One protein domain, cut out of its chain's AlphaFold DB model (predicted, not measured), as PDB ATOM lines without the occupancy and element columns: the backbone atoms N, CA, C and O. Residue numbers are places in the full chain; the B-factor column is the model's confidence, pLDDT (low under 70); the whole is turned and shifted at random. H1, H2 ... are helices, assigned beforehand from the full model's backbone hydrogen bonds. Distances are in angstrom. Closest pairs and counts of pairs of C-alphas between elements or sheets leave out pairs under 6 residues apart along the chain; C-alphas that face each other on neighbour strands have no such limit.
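AT A GLANCE: This is residues 101 to 231 of the 304 residues of an uncharacterized protein of Talaromyces marneffei PM1 (UniProt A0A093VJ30). Three long helices, H4, H5 and H6, run back and forth side by side, H5 making a hairpin with each of the other two. Three short helices, H1, H2 and H3, pack on H6 at residues between 217 and 229, with H2 crossing its last residues. The printed part has 131 residues with six named helices, H1 to H6 in order, and no named strand; the class is all helix. It is compact, with a radius of gyration of the C-alphas of 14.6 A, and spans 41 by 34 by 24 A.

HOW THE PARTS SIT: Start at H1, residues 109 to 118, which only just touches H4, residues 159 to 176, with 3 pairs of C-alphas within 8 A; the closest, those of Ile 109 and Ser 166, are 6.5 A apart. H1 also touches residues 224 to 228 alone of H6, residues 209 to 229, the hub; the closest C-alphas, Leu 113 and Leu 224, are 7.6 A apart. Next, H2, residues 132 to 141, touches H6 about perpendicular at 76 degrees, closest at the C-alphas of Asn 134 and Ala 229, 5.1 A. H3, residues 143 to 151, touches H6 at a steep tilt of 52 degrees, opposite ways; look for the closest C-alphas, Cys 150 and Leu 221, 5.7 A apart. H4 makes a hairpin with H5, residues 188 to 206, at a shallow tilt of 22 degrees; the C-alphas of Ala 170 and Leu 194 come closest, at 5.0 A. H5 and H6 form a hairpin at 1 degree, closest at the C-alphas of Pro 193 and Thr 223, 5.4 A. H4 and H6 are near each other, while H1 and H5 are apart. Every O i to N i+4 pair is within hydrogen-bond range in H1, H3 and H4; the counts are 4 of 6 in H2, 10 of 15 in H5 and 15 of 17 in H6.

IN THESE COORDINATES: Find C-alpha 109 at (13.300, -15.030, -9.791), where H1 begins. H4 runs 24.8 A from C-alpha 159 at (7.085, -3.290, -10.380). H5 runs 27.8 A, with a kink of 28 degrees near residue 195. H6 runs 31.0 A to C-alpha 229 at (24.330, -19.659, 3.297).

THE WHOLE: The C-alphas of Gly 183 and Lys 210, the two farthest apart, are 43.6 A from each other. The printed part has no cut. The links from H1 to H2 and from H4 to H5 are long, with 13 and 11 residues. Mean pLDDT of the printed part is 92.7; look at residues 180 to 183 for values under 70.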
ATOM      1  N   GLU A 101      26.855  -4.134 -14.669       94.62
ATOM      2  CA  GLU A 101      26.255  -4.970 -15.712       94.62
ATOM      3  C   GLU A 101      26.460  -6.458 -15.367       94.62
ATOM      4  O   GLU A 101      27.610  -6.902 -15.269       94.62
ATOM      5  N   PRO A 102      25.376  -7.229 -15.180       96.62
ATOM      6  CA  PRO A 102      25.458  -8.646 -14.852       96.62
ATOM      7  C   PRO A 102      25.803  -9.485 -16.091       96.62
ATOM      8  O   PRO A 102      25.533  -9.099 -17.230       96.62
ATOM      9  N   LEU A 103      26.316 -10.697 -15.879       97.12
ATOM     10  CA  LEU A 103      26.596 -11.667 -16.947       97.12
ATOM     11  C   LEU A 103      25.334 -12.130 -17.695       97.12
ATOM     12  O   LEU A 103      25.422 -12.663 -18.802       97.12
ATOM     13  N   TYR A 104      24.160 -11.965 -17.087       97.62
ATOM     14  CA  TYR A 104      22.863 -12.284 -17.673       97.62
ATOM     15  C   TYR A 104      21.765 -11.407 -17.070       97.62
ATOM     16  O   TYR A 104      21.936 -10.806 -16.017       97.62
ATOM     17  N   LYS A 105      20.608 -11.363 -17.733       96.50
ATOM     18  CA  LYS A 105      19.417 -10.646 -17.268       96.50
ATOM     19  C   LYS A 105      18.231 -11.597 -17.254       96.50
ATOM     20  O   LYS A 105      18.088 -12.398 -18.177       96.50
ATOM     21  N   SER A 106      17.397 -11.518 -16.225       95.00
ATOM     22  CA  SER A 106      16.160 -12.286 -16.131       95.00
ATOM     23  C   SER A 106      15.076 -11.513 -15.384       95.00
ATOM     24  O   SER A 106      15.317 -10.859 -14.369       95.00
ATOM     25  N   CYS A 107      13.848 -11.646 -15.874       91.81
ATOM     26  CA  CYS A 107      12.638 -11.204 -15.186       91.81
ATOM     27  C   CYS A 107      12.090 -12.276 -14.222       91.81
ATOM     28  O   CYS A 107      11.100 -12.025 -13.537       91.81
ATOM     29  N   SER A 108      12.682 -13.476 -14.201       92.00
ATOM     30  CA  SER A 108      12.210 -14.634 -13.443       92.00
ATOM     31  C   SER A 108      13.110 -14.915 -12.241       92.00
ATOM     32  O   SER A 108      14.256 -15.342 -12.382       92.00
ATOM     33  N   ILE A 109      12.571 -14.737 -11.034       93.31
ATOM     34  CA  ILE A 109      13.300 -15.030  -9.791       93.31
ATOM     35  C   ILE A 109      13.641 -16.514  -9.673       93.31
ATOM     36  O   ILE A 109      14.727 -16.855  -9.205       93.31
ATOM     37  N   SER A 110      12.759 -17.407 -10.131       93.19
ATOM     38  CA  SER A 110      13.036 -18.844 -10.113       93.19
ATOM     39  C   SER A 110      14.207 -19.210 -11.026       93.19
ATOM     40  O   SER A 110      15.033 -20.043 -10.653       93.19
ATOM     41  N   GLU A 111      14.344 -18.540 -12.176       95.44
ATOM     42  CA  GLU A 111      15.500 -18.711 -13.063       95.44
ATOM     43  C   GLU A 111      16.796 -18.235 -12.389       95.44
ATOM     44  O   GLU A 111      17.811 -18.932 -12.451       95.44
ATOM     45  N   ILE A 112      16.767 -17.086 -11.703       97.75
ATOM     46  CA  ILE A 112      17.941 -16.564 -10.989       97.75
ATOM     47  C   ILE A 112      18.340 -17.502  -9.845       97.75
ATOM     48  O   ILE A 112      19.502 -17.889  -9.754       97.75
ATOM     49  N   LEU A 113      17.390 -17.951  -9.015       97.38
ATOM     50  CA  LEU A 113      17.651 -18.912  -7.935       97.38
ATOM     51  C   LEU A 113      18.205 -20.243  -8.465       97.38
ATOM     52  O   LEU A 113      19.080 -20.847  -7.838       97.38
ATOM     53  N   HIS A 114      17.741 -20.694  -9.632       96.38
ATOM     54  CA  HIS A 114      18.302 -21.868 -10.295       96.38
ATOM     55  C   HIS A 114      19.758 -21.638 -10.723       96.38
ATOM     56  O   HIS A 114      20.613 -22.477 -10.444       96.38
ATOM     57  N   LYS A 115      20.069 -20.485 -11.328       98.12
ATOM     58  CA  LYS A 115      21.444 -20.134 -11.718       98.12
ATOM     59  C   LYS A 115      22.371 -20.029 -10.508       98.12
ATOM     60  O   LYS A 115      23.441 -20.627 -10.540       98.12
ATOM     61  N   VAL A 116      21.929 -19.384  -9.423       98.19
ATOM     62  CA  VAL A 116      22.669 -19.294  -8.147       98.19
ATOM     63  C   VAL A 116      23.007 -20.688  -7.618       98.19
ATOM     64  O   VAL A 116      24.139 -20.953  -7.205       98.19
ATOM     65  N   ARG A 117      22.035 -21.613  -7.655       96.69
ATOM     66  CA  ARG A 117      22.205 -22.997  -7.191       96.69
ATOM     67  C   ARG A 117      23.333 -23.731  -7.901       96.69
ATOM     68  O   ARG A 117      24.076 -24.462  -7.255       96.69
ATOM     69  N   THR A 118      23.432 -23.552  -9.212       96.88
ATOM     70  CA  THR A 118      24.410 -24.242 -10.058       96.88
ATOM     71  C   THR A 118      25.724 -23.481 -10.217       96.88
ATOM     72  O   THR A 118      26.632 -23.988 -10.865       96.88
ATOM     73  N   ASP A 119      25.836 -22.270  -9.667       97.88
ATOM     74  CA  ASP A 119      27.013 -21.430  -9.858       97.88
ATOM     75  C   ASP A 119      28.205 -21.942  -9.041       97.88
ATOM     76  O   ASP A 119      28.209 -21.932  -7.807       97.88
ATOM     77  N   GLU A 120      29.249 -22.389  -9.727       96.31
ATOM     78  CA  GLU A 120      30.435 -22.949  -9.084       96.31
ATOM     79  C   GLU A 120      31.231 -21.911  -8.281       96.31
ATOM     80  O   GLU A 120      32.012 -22.295  -7.413       96.31
ATOM     81  N   ARG A 121      31.005 -20.604  -8.490       96.25
ATOM     82  CA  ARG A 121      31.667 -19.532  -7.730       96.25
ATOM     83  C   ARG A 121      31.311 -19.549  -6.248       96.25
ATOM     84  O   ARG A 121      32.088 -19.009  -5.473       96.25
ATOM     85  N   PHE A 122      30.200 -20.173  -5.842       96.19
ATOM     86  CA  PHE A 122      29.872 -20.388  -4.423       96.19
ATOM     87  C   PHE A 122      30.269 -21.782  -3.911       96.19
ATOM     88  O   PHE A 122      29.890 -22.165  -2.802       96.19
ATOM     89  N   ASN A 123      31.002 -22.581  -4.695       92.31
ATOM     90  CA  ASN A 123      31.594 -23.814  -4.184       92.31
ATOM     91  C   ASN A 123      32.772 -23.435  -3.287       92.31
ATOM     92  O   ASN A 123      33.824 -23.017  -3.765       92.31
ATOM     93  N   SER A 124      32.580 -23.579  -1.980       86.19
ATOM     94  CA  SER A 124      33.562 -23.189  -0.978       86.19
ATOM     95  C   SER A 124      33.840 -24.327  -0.004       86.19
ATOM     96  O   SER A 124      32.945 -25.075   0.382       86.19
ATOM     97  N   TYR A 125      35.101 -24.446   0.408       86.12
ATOM     98  CA  TYR A 125      35.528 -25.377   1.453       86.12
ATOM     99  C   TYR A 125      35.222 -24.856   2.867       86.12
ATOM    100  O   TYR A 125      35.282 -25.634   3.815       86.12
ATOM    101  N   THR A 126      34.900 -23.566   3.023       87.94
ATOM    102  CA  THR A 126      34.498 -22.973   4.311       87.94
ATOM    103  C   THR A 126      32.991 -23.095   4.547       87.94
ATOM    104  O   THR A 126      32.566 -23.336   5.674       87.94
ATOM    105  N   ILE A 127      32.184 -23.041   3.484       89.25
ATOM    106  CA  ILE A 127      30.718 -23.142   3.535       89.25
ATOM    107  C   ILE A 127      30.303 -24.617   3.390       89.25
ATOM    108  O   ILE A 127      29.907 -25.075   2.320       89.25
ATOM    109  N   THR A 128      30.434 -25.387   4.473       88.44
ATOM    110  CA  THR A 128      30.184 -26.849   4.466       88.44
ATOM    111  C   THR A 128      28.922 -27.272   5.208       88.44
ATOM    112  O   THR A 128      28.390 -28.351   4.953       88.44
ATOM    113  N   ILE A 129      28.428 -26.426   6.112       90.06
ATOM    114  CA  ILE A 129      27.237 -26.670   6.927       90.06
ATOM    115  C   ILE A 129      26.286 -25.494   6.702       90.06
ATOM    116  O   ILE A 129      26.750 -24.354   6.764       90.06
ATOM    117  N   PRO A 130      24.988 -25.731   6.438       91.50
ATOM    118  CA  PRO A 130      24.027 -24.648   6.264       91.50
ATOM    119  C   PRO A 130      23.906 -23.811   7.545       91.50
ATOM    120  O   PRO A 130      23.943 -24.357   8.649       91.50
ATOM    121  N   GLY A 131      23.767 -22.493   7.412       90.31
ATOM    122  CA  GLY A 131      23.541 -21.608   8.556       90.31
ATOM    123  C   GLY A 131      23.957 -20.156   8.329       90.31
ATOM    124  O   GLY A 131      24.708 -19.840   7.408       90.31
ATOM    125  N   GLU A 132      23.448 -19.274   9.188       89.38
ATOM    126  CA  GLU A 132      23.681 -17.823   9.157       89.38
ATOM    127  C   GLU A 132      25.161 -17.442   9.275       89.38
ATOM    128  O   GLU A 132      25.597 -16.481   8.650       89.38
ATOM    129  N   GLN A 133      25.969 -18.243   9.974       89.81
ATOM    130  CA  GLN A 133      27.408 -18.013  10.127       89.81
ATOM    131  C   GLN A 133      28.166 -17.910   8.793       89.81
ATOM    132  O   GLN A 133      29.268 -17.371   8.743       89.81
ATOM    133  N   ASN A 134      27.590 -18.428   7.704       94.69
ATOM    134  CA  ASN A 134      28.192 -18.364   6.378       94.69
ATOM    135  C   ASN A 134      28.052 -16.982   5.719       94.69
ATOM    136  O   ASN A 134      28.750 -16.720   4.743       94.69
ATOM    137  N   MET A 135      27.178 -16.102   6.224       94.00
ATOM    138  CA  MET A 135      26.911 -14.784   5.636       94.00
ATOM    139  C   MET A 135      28.188 -13.939   5.542       94.00
ATOM    140  O   MET A 135      28.497 -13.438   4.461       94.00
ATOM    141  N   ALA A 136      28.992 -13.893   6.609       92.50
ATOM    142  CA  ALA A 136      30.263 -13.165   6.629       92.50
ATOM    143  C   ALA A 136      31.238 -13.645   5.547       92.50
ATOM    144  O   ALA A 136      31.844 -12.840   4.845       92.50
ATOM    145  N   VAL A 137      31.340 -14.963   5.348       94.25
ATOM    146  CA  VAL A 137      32.172 -15.545   4.286       94.25
ATOM    147  C   VAL A 137      31.628 -15.183   2.906       94.25
ATOM    148  O   VAL A 137      32.397 -14.857   2.009       94.25
ATOM    149  N   ILE A 138      30.310 -15.212   2.711       96.25
ATOM    150  CA  ILE A 138      29.689 -14.897   1.417       96.25
ATOM    151  C   ILE A 138      29.948 -13.440   1.030       96.25
ATOM    152  O   ILE A 138      30.362 -13.179  -0.098       96.25
ATOM    153  N   PHE A 139      29.744 -12.505   1.957       95.19
ATOM    154  CA  PHE A 139      29.969 -11.081   1.713       95.19
ATOM    155  C   PHE A 139      31.453 -10.700   1.634       95.19
ATOM    156  O   PHE A 139      31.781  -9.700   1.006       95.19
ATOM    157  N   CYS A 140      32.357 -11.497   2.208       93.62
ATOM    158  CA  CYS A 140      33.798 -11.284   2.086       93.62
ATOM    159  C   CYS A 140      34.369 -11.890   0.792       93.62
ATOM    160  O   CYS A 140      35.025 -11.203   0.010       93.62
ATOM    161  N   ASP A 141      34.099 -13.171   0.541       95.25
ATOM    162  CA  ASP A 141      34.820 -13.962  -0.465       95.25
ATOM    163  C   ASP A 141      34.027 -14.150  -1.767       95.25
ATOM    164  O   ASP A 141      34.605 -14.419  -2.823       95.25
ATOM    165  N   HIS A 142      32.698 -14.012  -1.714       96.50
ATOM    166  CA  HIS A 142      31.794 -14.308  -2.830       96.50
ATOM    167  C   HIS A 142      30.914 -13.117  -3.244       96.50
ATOM    168  O   HIS A 142      29.994 -13.285  -4.050       96.50
ATOM    169  N   GLU A 143      31.218 -11.909  -2.761       96.19
ATOM    170  CA  GLU A 143      30.449 -10.682  -3.011       96.19
ATOM    171  C   GLU A 143      30.199 -10.437  -4.503       96.19
ATOM    172  O   GLU A 143      29.069 -10.200  -4.919       96.19
ATOM    173  N   ALA A 144      31.239 -10.549  -5.333       96.25
ATOM    174  CA  ALA A 144      31.119 -10.297  -6.766       96.25
ATOM    175  C   ALA A 144      30.151 -11.274  -7.458       96.25
ATOM    176  O   ALA A 144      29.398 -10.876  -8.345       96.25
ATOM    177  N   ALA A 145      30.147 -12.548  -7.052       97.69
ATOM    178  CA  ALA A 145      29.211 -13.540  -7.583       97.69
ATOM    179  C   ALA A 145      27.781 -13.279  -7.089       97.69
ATOM    180  O   ALA A 145      26.822 -13.419  -7.849       97.69
ATOM    181  N   LEU A 146      27.642 -12.859  -5.829       97.62
ATOM    182  CA  LEU A 146      26.359 -12.491  -5.245       97.62
ATOM    183  C   LEU A 146      25.740 -11.281  -5.967       97.62
ATOM    184  O   LEU A 146      24.581 -11.341  -6.375       97.62
ATOM    185  N   LEU A 147      26.521 -10.220  -6.184       97.44
ATOM    186  CA  LEU A 147      26.087  -9.010  -6.886       97.44
ATOM    187  C   LEU A 147      25.765  -9.265  -8.360       97.44
ATOM    188  O   LEU A 147      24.792  -8.712  -8.864       97.44
ATOM    189  N   ASP A 148      26.519 -10.135  -9.038       98.12
ATOM    190  CA  ASP A 148      26.226 -10.535 -10.420       98.12
ATOM    191  C   ASP A 148      24.817 -11.139 -10.551       98.12
ATOM    192  O   ASP A 148      24.064 -10.798 -11.460       98.12
ATOM    193  N   HIS A 149      24.408 -11.986  -9.602       98.19
ATOM    194  CA  HIS A 149      23.047 -12.524  -9.558       98.19
ATOM    195  C   HIS A 149      22.008 -11.527  -9.047       98.19
ATOM    196  O   HIS A 149      20.875 -11.523  -9.531       98.19
ATOM    197  N   CYS A 150      22.377 -10.674  -8.092       96.69
ATOM    198  CA  CYS A 150      21.494  -9.628  -7.591       96.69
ATOM    199  C   CYS A 150      21.085  -8.675  -8.724       96.69
ATOM    200  O   CYS A 150      19.896  -8.428  -8.929       96.69
ATOM    201  N   ASN A 151      22.059  -8.225  -9.519       96.31
ATOM    202  CA  ASN A 151      21.865  -7.277 -10.618       96.31
ATOM    203  C   ASN A 151      21.259  -7.916 -11.871       96.31
ATOM    204  O   ASN A 151      20.770  -7.205 -12.748       96.31
ATOM    205  N   ALA A 152      21.244  -9.250 -11.956       96.88
ATOM    206  CA  ALA A 152      20.573  -9.963 -13.036       96.88
ATOM    207  C   ALA A 152      19.047  -9.793 -13.011       96.88
ATOM    208  O   ALA A 152      18.403 -10.001 -14.043       96.88
ATOM    209  N   TRP A 153      18.457  -9.423 -11.867       95.06
ATOM    210  CA  TRP A 153      17.014  -9.228 -11.768       95.06
ATOM    211  C   TRP A 153      16.577  -7.920 -12.428       95.06
ATOM    212  O   TRP A 153      16.811  -6.821 -11.927       95.06
ATOM    213  N   THR A 154      15.889  -8.039 -13.561       89.19
ATOM    214  CA  THR A 154      15.334  -6.889 -14.274       89.19
ATOM    215  C   THR A 154      13.889  -6.650 -13.859       89.19
ATOM    216  O   THR A 154      12.981  -7.357 -14.303       89.19
ATOM    217  N   ILE A 155      13.667  -5.622 -13.039       77.62
ATOM    218  CA  ILE A 155      12.326  -5.125 -12.713       77.62
ATOM    219  C   ILE A 155      11.805  -4.359 -13.940       77.62
ATOM    220  O   ILE A 155      12.365  -3.332 -14.324       77.62
ATOM    221  N   SER A 156      10.779  -4.896 -14.605       75.69
ATOM    222  CA  SER A 156      10.176  -4.276 -15.797       75.69
ATOM    223  C   SER A 156       9.190  -3.154 -15.410       75.69
ATOM    224  O   SER A 156       9.108  -2.762 -14.248       75.69
ATOM    225  N   SER A 157       8.458  -2.587 -16.373       78.69
ATOM    226  CA  SER A 157       7.571  -1.426 -16.196       78.69
ATOM    227  C   SER A 157       6.413  -1.620 -15.204       78.69
ATOM    228  O   SER A 157       5.737  -0.644 -14.895       78.69
ATOM    229  N   ASP A 158       6.166  -2.844 -14.728       85.19
ATOM    230  CA  ASP A 158       5.139  -3.169 -13.727       85.19
ATOM    231  C   ASP A 158       5.764  -3.726 -12.426       85.19
ATOM    232  O   ASP A 158       5.732  -4.936 -12.178       85.19
ATOM    233  N   PRO A 159       6.371  -2.864 -11.585       85.06
ATOM    234  CA  PRO A 159       7.085  -3.290 -10.380       85.06
ATOM    235  C   PRO A 159       6.187  -4.006  -9.365       85.06
ATOM    236  O   PRO A 159       6.660  -4.893  -8.659       85.06
ATOM    237  N   THR A 160       4.893  -3.678  -9.315       88.19
ATOM    238  CA  THR A 160       3.924  -4.314  -8.410       88.19
ATOM    239  C   THR A 160       3.758  -5.796  -8.732       88.19
ATOM    240  O   THR A 160       3.809  -6.629  -7.826       88.19
ATOM    241  N   THR A 161       3.598  -6.143 -10.012       88.88
ATOM    242  CA  THR A 161       3.479  -7.545 -10.434       88.88
ATOM    243  C   THR A 161       4.766  -8.315 -10.152       88.88
ATOM    244  O   THR A 161       4.710  -9.401  -9.580       88.88
ATOM    245  N   TYR A 162       5.936  -7.745 -10.459       89.31
ATOM    246  CA  TYR A 162       7.211  -8.402 -10.147       89.31
ATOM    247  C   TYR A 162       7.427  -8.590  -8.649       89.31
ATOM    248  O   TYR A 162       7.921  -9.635  -8.235       89.31
ATOM    249  N   PHE A 163       7.020  -7.621  -7.829       91.62
ATOM    250  CA  PHE A 163       7.106  -7.746  -6.381       91.62
ATOM    251  C   PHE A 163       6.161  -8.832  -5.844       91.62
ATOM    252  O   PHE A 163       6.582  -9.668  -5.044       91.62
ATOM    253  N   ARG A 164       4.924  -8.916  -6.348       92.31
ATOM    254  CA  ARG A 164       3.990 -10.008  -6.023       92.31
ATOM    255  C   ARG A 164       4.567 -11.384  -6.372       92.31
ATOM    256  O   ARG A 164       4.549 -12.294  -5.546       92.31
ATOM    257  N   GLU A 165       5.103 -11.542  -7.578       91.62
ATOM    258  CA  GLU A 165       5.696 -12.814  -8.013       91.62
ATOM    259  C   GLU A 165       6.974 -13.149  -7.225       91.62
ATOM    260  O   GLU A 165       7.241 -14.315  -6.929       91.62
ATOM    261  N   SER A 166       7.718 -12.131  -6.779       93.88
ATOM    262  CA  SER A 166       8.864 -12.302  -5.881       93.88
ATOM    263  C   SER A 166       8.479 -12.870  -4.515       93.88
ATOM    264  O   SER A 166       9.174 -13.738  -3.986       93.88
ATOM    265  N   GLN A 167       7.325 -12.464  -3.982       95.38
ATOM    266  CA  GLN A 167       6.797 -12.992  -2.728       95.38
ATOM    267  C   GLN A 167       6.346 -14.447  -2.878       95.38
ATOM    268  O   GLN A 167       6.677 -15.267  -2.023       95.38
ATOM    269  N   LYS A 168       5.694 -14.818  -3.991       94.50
ATOM    270  CA  LYS A 168       5.404 -16.234  -4.293       94.50
ATOM    271  C   LYS A 168       6.685 -17.068  -4.364       94.50
ATOM    272  O   LYS A 168       6.752 -18.145  -3.778       94.50
ATOM    273  N   ALA A 169       7.728 -16.555  -5.018       94.44
ATOM    274  CA  ALA A 169       9.020 -17.233  -5.066       94.44
ATOM    275  C   ALA A 169       9.654 -17.395  -3.670       94.44
ATOM    276  O   ALA A 169      10.245 -18.438  -3.404       94.44
ATOM    277  N   ALA A 170       9.490 -16.426  -2.761       97.00
ATOM    278  CA  ALA A 170       9.930 -16.554  -1.371       97.00
ATOM    279  C   ALA A 170       9.144 -17.633  -0.599       97.00
ATOM    280  O   ALA A 170       9.742 -18.401   0.156       97.00
ATOM    281  N   VAL A 171       7.829 -17.758  -0.829       96.94
ATOM    282  CA  VAL A 171       7.020 -18.864  -0.279       96.94
ATOM    283  C   VAL A 171       7.504 -20.213  -0.822       96.94
ATOM    284  O   VAL A 171       7.666 -21.163  -0.054       96.94
ATOM    285  N   ALA A 172       7.775 -20.310  -2.126       95.19
ATOM    286  CA  ALA A 172       8.316 -21.521  -2.741       95.19
ATOM    287  C   ALA A 172       9.717 -21.870  -2.218       95.19
ATOM    288  O   ALA A 172       9.981 -23.032  -1.923       95.19
ATOM    289  N   LEU A 173      10.598 -20.877  -2.049       95.62
ATOM    290  CA  LEU A 173      11.915 -21.056  -1.436       95.62
ATOM    291  C   LEU A 173      11.783 -21.634  -0.025       95.62
ATOM    292  O   LEU A 173      12.444 -22.612   0.293       95.62
ATOM    293  N   PHE A 174      10.900 -21.073   0.798       95.62
ATOM    294  CA  PHE A 174      10.676 -21.553   2.158       95.62
ATOM    295  C   PHE A 174      10.077 -22.971   2.196       95.62
ATOM    296  O   PHE A 174      10.584 -23.853   2.886       95.62
ATOM    297  N   THR A 175       8.995 -23.203   1.450       93.25
ATOM    298  CA  THR A 175       8.199 -24.437   1.577       93.25
ATOM    299  C   THR A 175       8.661 -25.593   0.692       93.25
ATOM    300  O   THR A 175       8.333 -26.750   0.957       93.25
ATOM    301  N   GLY A 176       9.377 -25.282  -0.388       91.38
ATOM    302  CA  GLY A 176       9.803 -26.225  -1.416       91.38
ATOM    303  C   GLY A 176      11.295 -26.533  -1.397       91.38
ATOM    304  O   GLY A 176      11.716 -27.431  -2.132       91.38
ATOM    305  N   ALA A 177      12.091 -25.830  -0.584       91.00
ATOM    306  CA  ALA A 177      13.501 -26.143  -0.405       91.00
ATOM    307  C   ALA A 177      13.684 -27.475   0.325       91.00
ATOM    308  O   ALA A 177      13.248 -27.662   1.459       91.00
ATOM    309  N   LYS A 178      14.399 -28.399  -0.314       78.44
ATOM    310  CA  LYS A 178      14.780 -29.676   0.294       78.44
ATOM    311  C   LYS A 178      16.194 -29.568   0.841       78.44
ATOM    312  O   LYS A 178      17.148 -29.562   0.066       78.44
ATOM    313  N   ILE A 179      16.335 -29.530   2.165       76.94
ATOM    314  CA  ILE A 179      17.639 -29.618   2.833       76.94
ATOM    315  C   ILE A 179      17.826 -31.056   3.333       76.94
ATOM    316  O   ILE A 179      17.223 -31.426   4.342       76.94
ATOM    317  N   PRO A 180      18.654 -31.894   2.673       67.06
ATOM    318  CA  PRO A 180      18.809 -33.299   3.059       67.06
ATOM    319  C   PRO A 180      19.275 -33.480   4.510       67.06
ATOM    320  O   PRO A 180      18.838 -34.404   5.191       67.06
ATOM    321  N   ALA A 181      20.123 -32.569   4.999       67.69
ATOM    322  CA  ALA A 181      20.639 -32.587   6.366       67.69
ATOM    323  C   ALA A 181      19.584 -32.242   7.437       67.69
ATOM    324  O   ALA A 181      19.785 -32.566   8.603       67.69
ATOM    325  N   ALA A 182      18.459 -31.622   7.060       65.19
ATOM    326  CA  ALA A 182      17.418 -31.175   7.990       65.19
ATOM    327  C   ALA A 182      16.416 -32.281   8.372       65.19
ATOM    328  O   ALA A 182      15.479 -32.029   9.126       65.19
ATOM    329  N   GLY A 183      16.563 -33.502   7.842       69.88
ATOM    330  CA  GLY A 183      15.671 -34.621   8.172       69.88
ATOM    331  C   GLY A 183      14.201 -34.380   7.810       69.88
ATOM    332  O   GLY A 183      13.327 -34.987   8.415       69.88
ATOM    333  N   GLY A 184      13.929 -33.487   6.850       74.94
ATOM    334  CA  GLY A 184      12.574 -33.095   6.446       74.94
ATOM    335  C   GLY A 184      11.995 -31.887   7.192       74.94
ATOM    336  O   GLY A 184      10.916 -31.439   6.823       74.94
ATOM    337  N   LYS A 185      12.699 -31.328   8.185       87.56
ATOM    338  CA  LYS A 185      12.258 -30.122   8.900       87.56
ATOM    339  C   LYS A 185      12.382 -28.865   8.046       87.56
ATOM    340  O   LYS A 185      13.264 -28.763   7.190       87.56
ATOM    341  N   TYR A 186      11.526 -27.886   8.333       91.44
ATOM    342  CA  TYR A 186      11.610 -26.568   7.714       91.44
ATOM    343  C   TYR A 186      12.822 -25.801   8.234       91.44
ATOM    344  O   TYR A 186      13.068 -25.734   9.439       91.44
ATOM    345  N   ASN A 187      13.551 -25.171   7.318       92.00
ATOM    346  CA  ASN A 187      14.693 -24.345   7.669       92.00
ATOM    347  C   ASN A 187      14.247 -22.943   8.054       92.00
ATOM    348  O   ASN A 187      13.651 -22.224   7.247       92.00
ATOM    349  N   LYS A 188      14.571 -22.548   9.286       93.06
ATOM    350  CA  LYS A 188      14.146 -21.255   9.812       93.06
ATOM    351  C   LYS A 188      14.767 -20.093   9.039       93.06
ATOM    352  O   LYS A 188      14.069 -19.127   8.762       93.06
ATOM    353  N   SER A 189      16.030 -20.176   8.619       94.75
ATOM    354  CA  SER A 189      16.665 -19.101   7.842       94.75
ATOM    355  C   SER A 189      15.973 -18.875   6.491       94.75
ATOM    356  O   SER A 189      15.816 -17.730   6.078       94.75
ATOM    357  N   LEU A 190      15.479 -19.929   5.830       96.12
ATOM    358  CA  LEU A 190      14.731 -19.808   4.568       96.12
ATOM    359  C   LEU A 190      13.326 -19.205   4.721       96.12
ATOM    360  O   LEU A 190      12.728 -18.826   3.716       96.12
ATOM    361  N   LEU A 191      12.807 -19.066   5.944       97.00
ATOM    362  CA  LEU A 191      11.570 -18.326   6.213       97.00
ATOM    363  C   LEU A 191      11.782 -16.803   6.113       97.00
ATOM    364  O   LEU A 191      10.870 -16.074   5.723       97.00
ATOM    365  N   HIS A 192      12.977 -16.299   6.432       97.81
ATOM    366  CA  HIS A 192      13.246 -14.857   6.491       97.81
ATOM    367  C   HIS A 192      13.001 -14.110   5.168       97.81
ATOM    368  O   HIS A 192      12.399 -13.037   5.225       97.81
ATOM    369  N   PRO A 193      13.353 -14.639   3.977       98.25
ATOM    370  CA  PRO A 193      12.962 -14.032   2.703       98.25
ATOM    371  C   PRO A 193      11.458 -13.745   2.582       98.25
ATOM    372  O   PRO A 193      11.069 -12.668   2.120       98.25
ATOM    373  N   LEU A 194      10.604 -14.665   3.045       98.19
ATOM    374  CA  LEU A 194       9.151 -14.480   3.071       98.19
ATOM    375  C   LEU A 194       8.748 -13.392   4.077       98.19
ATOM    376  O   LEU A 194       7.993 -12.484   3.734       98.19
ATOM    377  N   LEU A 195       9.283 -13.435   5.298       98.38
ATOM    378  CA  LEU A 195       8.955 -12.445   6.328       98.38
ATOM    379  C   LEU A 195       9.388 -11.026   5.939       98.38
ATOM    380  O   LEU A 195       8.612 -10.088   6.099       98.38
ATOM    381  N   MET A 196      10.598 -10.867   5.397       98.31
ATOM    382  CA  MET A 196      11.117  -9.578   4.936       98.31
ATOM    383  C   MET A 196      10.320  -9.027   3.753       98.31
ATOM    384  O   MET A 196      10.002  -7.842   3.725       98.31
ATOM    385  N   SER A 197       9.966  -9.868   2.777       97.69
ATOM    386  CA  SER A 197       9.188  -9.410   1.622       97.69
ATOM    387  C   SER A 197       7.779  -8.966   2.024       97.69
ATOM    388  O   SER A 197       7.282  -7.960   1.517       97.69
ATOM    389  N   HIS A 198       7.146  -9.649   2.980       97.88
ATOM    390  CA  HIS A 198       5.908  -9.176   3.594       97.88
ATOM    391  C   HIS A 198       6.119  -7.873   4.385       97.88
ATOM    392  O   HIS A 198       5.327  -6.940   4.270       97.88
ATOM    393  N   ALA A 199       7.211  -7.771   5.143       98.19
ATOM    394  CA  ALA A 199       7.544  -6.562   5.887       98.19
ATOM    395  C   ALA A 199       7.713  -5.342   4.967       98.19
ATOM    396  O   ALA A 199       7.155  -4.289   5.267       98.19
ATOM    397  N   ILE A 200       8.379  -5.491   3.813       97.38
ATOM    398  CA  ILE A 200       8.474  -4.441   2.784       97.38
ATOM    399  C   ILE A 200       7.082  -3.982   2.352       97.38
ATOM    400  O   ILE A 200       6.813  -2.785   2.388       97.38
ATOM    401  N   HIS A 201       6.178  -4.910   2.018       95.06
ATOM    402  CA  HIS A 201       4.806  -4.565   1.628       95.06
ATOM    403  C   HIS A 201       4.109  -3.664   2.664       95.06
ATOM    404  O   HIS A 201       3.457  -2.691   2.290       95.06
ATOM    405  N   LEU A 202       4.297  -3.946   3.957       95.44
ATOM    406  CA  LEU A 202       3.715  -3.164   5.051       95.44
ATOM    407  C   LEU A 202       4.383  -1.800   5.265       95.44
ATOM    408  O   LEU A 202       3.697  -0.843   5.621       95.44
ATOM    409  N   ILE A 203       5.705  -1.693   5.092       95.69
ATOM    410  CA  ILE A 203       6.428  -0.441   5.366       95.69
ATOM    411  C   ILE A 203       6.386   0.533   4.188       95.69
ATOM    412  O   ILE A 203       6.500   1.736   4.419       95.69
ATOM    413  N   LEU A 204       6.201   0.056   2.948       93.56
ATOM    414  CA  LEU A 204       6.223   0.896   1.742       93.56
ATOM    415  C   LEU A 204       5.328   2.148   1.861       93.56
ATOM    416  O   LEU A 204       5.855   3.241   1.639       93.56
ATOM    417  N   PRO A 205       4.056   2.059   2.318       92.62
ATOM    418  CA  PRO A 205       3.187   3.230   2.514       92.62
ATOM    419  C   PRO A 205       3.693   4.259   3.539       92.62
ATOM    420  O   PRO A 205       3.184   5.376   3.598       92.62
ATOM    421  N   HIS A 206       4.660   3.884   4.376       92.62
ATOM    422  CA  HIS A 206       5.252   4.714   5.425       92.62
ATOM    423  C   HIS A 206       6.678   5.181   5.092       92.62
ATOM    424  O   HIS A 206       7.294   5.891   5.893       92.62
ATOM    425  N   THR A 207       7.206   4.795   3.928       93.38
ATOM    426  CA  THR A 207       8.574   5.110   3.500       93.38
ATOM    427  C   THR A 207       8.575   6.067   2.305       93.38
ATOM    428  O   THR A 207       7.693   5.968   1.452       93.38
ATOM    429  N   PRO A 208       9.559   6.979   2.196       93.38
ATOM    430  CA  PRO A 208       9.684   7.850   1.028       93.38
ATOM    431  C   PRO A 208       9.870   7.064  -0.281       93.38
ATOM    432  O   PRO A 208      10.727   6.188  -0.346       93.38
ATOM    433  N   ASP A 209       9.181   7.448  -1.359       91.38
ATOM    434  CA  ASP A 209       9.238   6.763  -2.669       91.38
ATOM    435  C   ASP A 209      10.665   6.515  -3.183       91.38
ATOM    436  O   ASP A 209      10.967   5.484  -3.784       91.38
ATOM    437  N   LYS A 210      11.586   7.444  -2.891       89.12
ATOM    438  CA  LYS A 210      12.998   7.355  -3.290       89.12
ATOM    439  C   LYS A 210      13.733   6.126  -2.732       89.12
ATOM    440  O   LYS A 210      14.759   5.764  -3.295       89.12
ATOM    441  N   VAL A 211      13.254   5.509  -1.644       90.56
ATOM    442  CA  VAL A 211      13.903   4.334  -1.031       90.56
ATOM    443  C   VAL A 211      13.259   3.004  -1.425       90.56
ATOM    444  O   VAL A 211      13.838   1.958  -1.151       90.56
ATOM    445  N   HIS A 212      12.096   3.009  -2.087       91.38
ATOM    446  CA  HIS A 212      11.330   1.784  -2.363       91.38
ATOM    447  C   HIS A 212      12.130   0.755  -3.167       91.38
ATOM    448  O   HIS A 212      12.171  -0.418  -2.804       91.38
ATOM    449  N   ILE A 213      12.812   1.194  -4.229       88.75
ATOM    450  CA  ILE A 213      13.634   0.304  -5.062       88.75
ATOM    451  C   ILE A 213      14.841  -0.224  -4.282       88.75
ATOM    452  O   ILE A 213      15.108  -1.422  -4.331       88.75
ATOM    453  N   SER A 214      15.522   0.639  -3.519       90.50
ATOM    454  CA  SER A 214      16.662   0.234  -2.688       90.50
ATOM    455  C   SER A 214      16.254  -0.826  -1.663       90.50
ATOM    456  O   SER A 214      16.951  -1.821  -1.520       90.50
ATOM    457  N   LEU A 215      15.086  -0.696  -1.025       93.50
ATOM    458  CA  LEU A 215      14.577  -1.699  -0.082       93.50
ATOM    459  C   LEU A 215      14.366  -3.071  -0.727       93.50
ATOM    460  O   LEU A 215      14.736  -4.095  -0.154       93.50
ATOM    461  N   VAL A 216      13.798  -3.103  -1.935       93.88
ATOM    462  CA  VAL A 216      13.617  -4.353  -2.684       93.88
ATOM    463  C   VAL A 216      14.971  -4.950  -3.082       93.88
ATOM    464  O   VAL A 216      15.151  -6.162  -2.986       93.88
ATOM    465  N   GLN A 217      15.945  -4.122  -3.467       93.50
ATOM    466  CA  GLN A 217      17.306  -4.568  -3.783       93.50
ATOM    467  C   GLN A 217      18.040  -5.121  -2.552       93.50
ATOM    468  O   GLN A 217      18.626  -6.199  -2.634       93.50
ATOM    469  N   GLN A 218      17.949  -4.448  -1.400       94.88
ATOM    470  CA  GLN A 218      18.496  -4.919  -0.123       94.88
ATOM    471  C   GLN A 218      17.914  -6.281   0.267       94.88
ATOM    472  O   GLN A 218      18.647  -7.217   0.605       94.88
ATOM    473  N   TRP A 219      16.588  -6.422   0.177       96.94
ATOM    474  CA  TRP A 219      15.911  -7.690   0.432       96.94
ATOM    475  C   TRP A 219      16.363  -8.783  -0.526       96.94
ATOM    476  O   TRP A 219      16.604  -9.913  -0.095       96.94
ATOM    477  N   TRP A 220      16.491  -8.463  -1.812       97.12
ATOM    478  CA  TRP A 220      16.890  -9.437  -2.815       97.12
ATOM    479  C   TRP A 220      18.323  -9.924  -2.597       97.12
ATOM    480  O   TRP A 220      18.563 -11.131  -2.556       97.12
ATOM    481  N   LEU A 221      19.254  -9.002  -2.345       97.31
ATOM    482  CA  LEU A 221      20.637  -9.319  -2.008       97.31
ATOM    483  C   LEU A 221      20.718 -10.218  -0.767       97.31
ATOM    484  O   LEU A 221      21.374 -11.260  -0.788       97.31
ATOM    485  N   THR A 222      19.987  -9.854   0.289       97.56
ATOM    486  CA  THR A 222      19.930 -10.625   1.541       97.56
ATOM    487  C   THR A 222      19.304 -12.004   1.315       97.56
ATOM    488  O   THR A 222      19.788 -13.000   1.844       97.56
ATOM    489  N   THR A 223      18.270 -12.100   0.478       98.25
ATOM    490  CA  THR A 223      17.622 -13.368   0.110       98.25
ATOM    491  C   THR A 223      18.587 -14.307  -0.607       98.25
ATOM    492  O   THR A 223      18.663 -15.489  -0.264       98.25
ATOM    493  N   LEU A 224      19.355 -13.793  -1.571       98.38
ATOM    494  CA  LEU A 224      20.381 -14.568  -2.263       98.38
ATOM    495  C   LEU A 224      21.477 -15.027  -1.298       98.38
ATOM    496  O   LEU A 224      21.855 -16.197  -1.328       98.38
ATOM    497  N   ALA A 225      21.939 -14.147  -0.408       97.94
ATOM    498  CA  ALA A 225      22.948 -14.485   0.588       97.94
ATOM    499  C   ALA A 225      22.454 -15.587   1.539       97.94
ATOM    500  O   ALA A 225      23.148 -16.583   1.727       97.94
ATOM    501  N   ILE A 226      21.214 -15.486   2.037       97.62
ATOM    502  CA  ILE A 226      20.568 -16.529   2.848       97.62
ATOM    503  C   ILE A 226      20.513 -17.851   2.083       97.62
ATOM    504  O   ILE A 226      20.883 -18.895   2.614       97.62
ATOM    505  N   TYR A 227      20.080 -17.829   0.824       97.75
ATOM    506  CA  TYR A 227      19.985 -19.038   0.015       97.75
ATOM    507  C   TYR A 227      21.351 -19.708  -0.186       97.75
ATOM    508  O   TYR A 227      21.466 -20.931  -0.056       97.75
ATOM    509  N   VAL A 228      22.404 -18.918  -0.428       97.56
ATOM    510  CA  VAL A 228      23.787 -19.409  -0.508       97.56
ATOM    511  C   VAL A 228      24.260 -19.963   0.838       97.56
ATOM    512  O   VAL A 228      24.800 -21.071   0.882       97.56
ATOM    513  N   ALA A 229      23.977 -19.263   1.935       96.12
ATOM    514  CA  ALA A 229      24.330 -19.659   3.297       96.12
ATOM    515  C   ALA A 229      23.680 -20.984   3.723       96.12
ATOM    516  O   ALA A 229      24.250 -21.718   4.530       96.12
ATOM    517  N   GLN A 230      22.526 -21.328   3.144       95.06
ATOM    518  CA  GLN A 230      21.844 -22.613   3.341       95.06
ATOM    519  C   GLN A 230      22.279 -23.707   2.348       95.06
ATOM    520  O   GLN A 230      21.612 -24.733   2.236       95.06
ATOM    521  N   LEU A 231      23.400 -23.521   1.640       95.38
ATOM    522  CA  LEU A 231      23.933 -24.443   0.624       95.38
ATOM    523  C   LEU A 231      23.038 -24.606  -0.613       95.38
ATOM    524  O   LEU A 231      23.117 -25.617  -1.316       95.38
TER     525      LEU A 231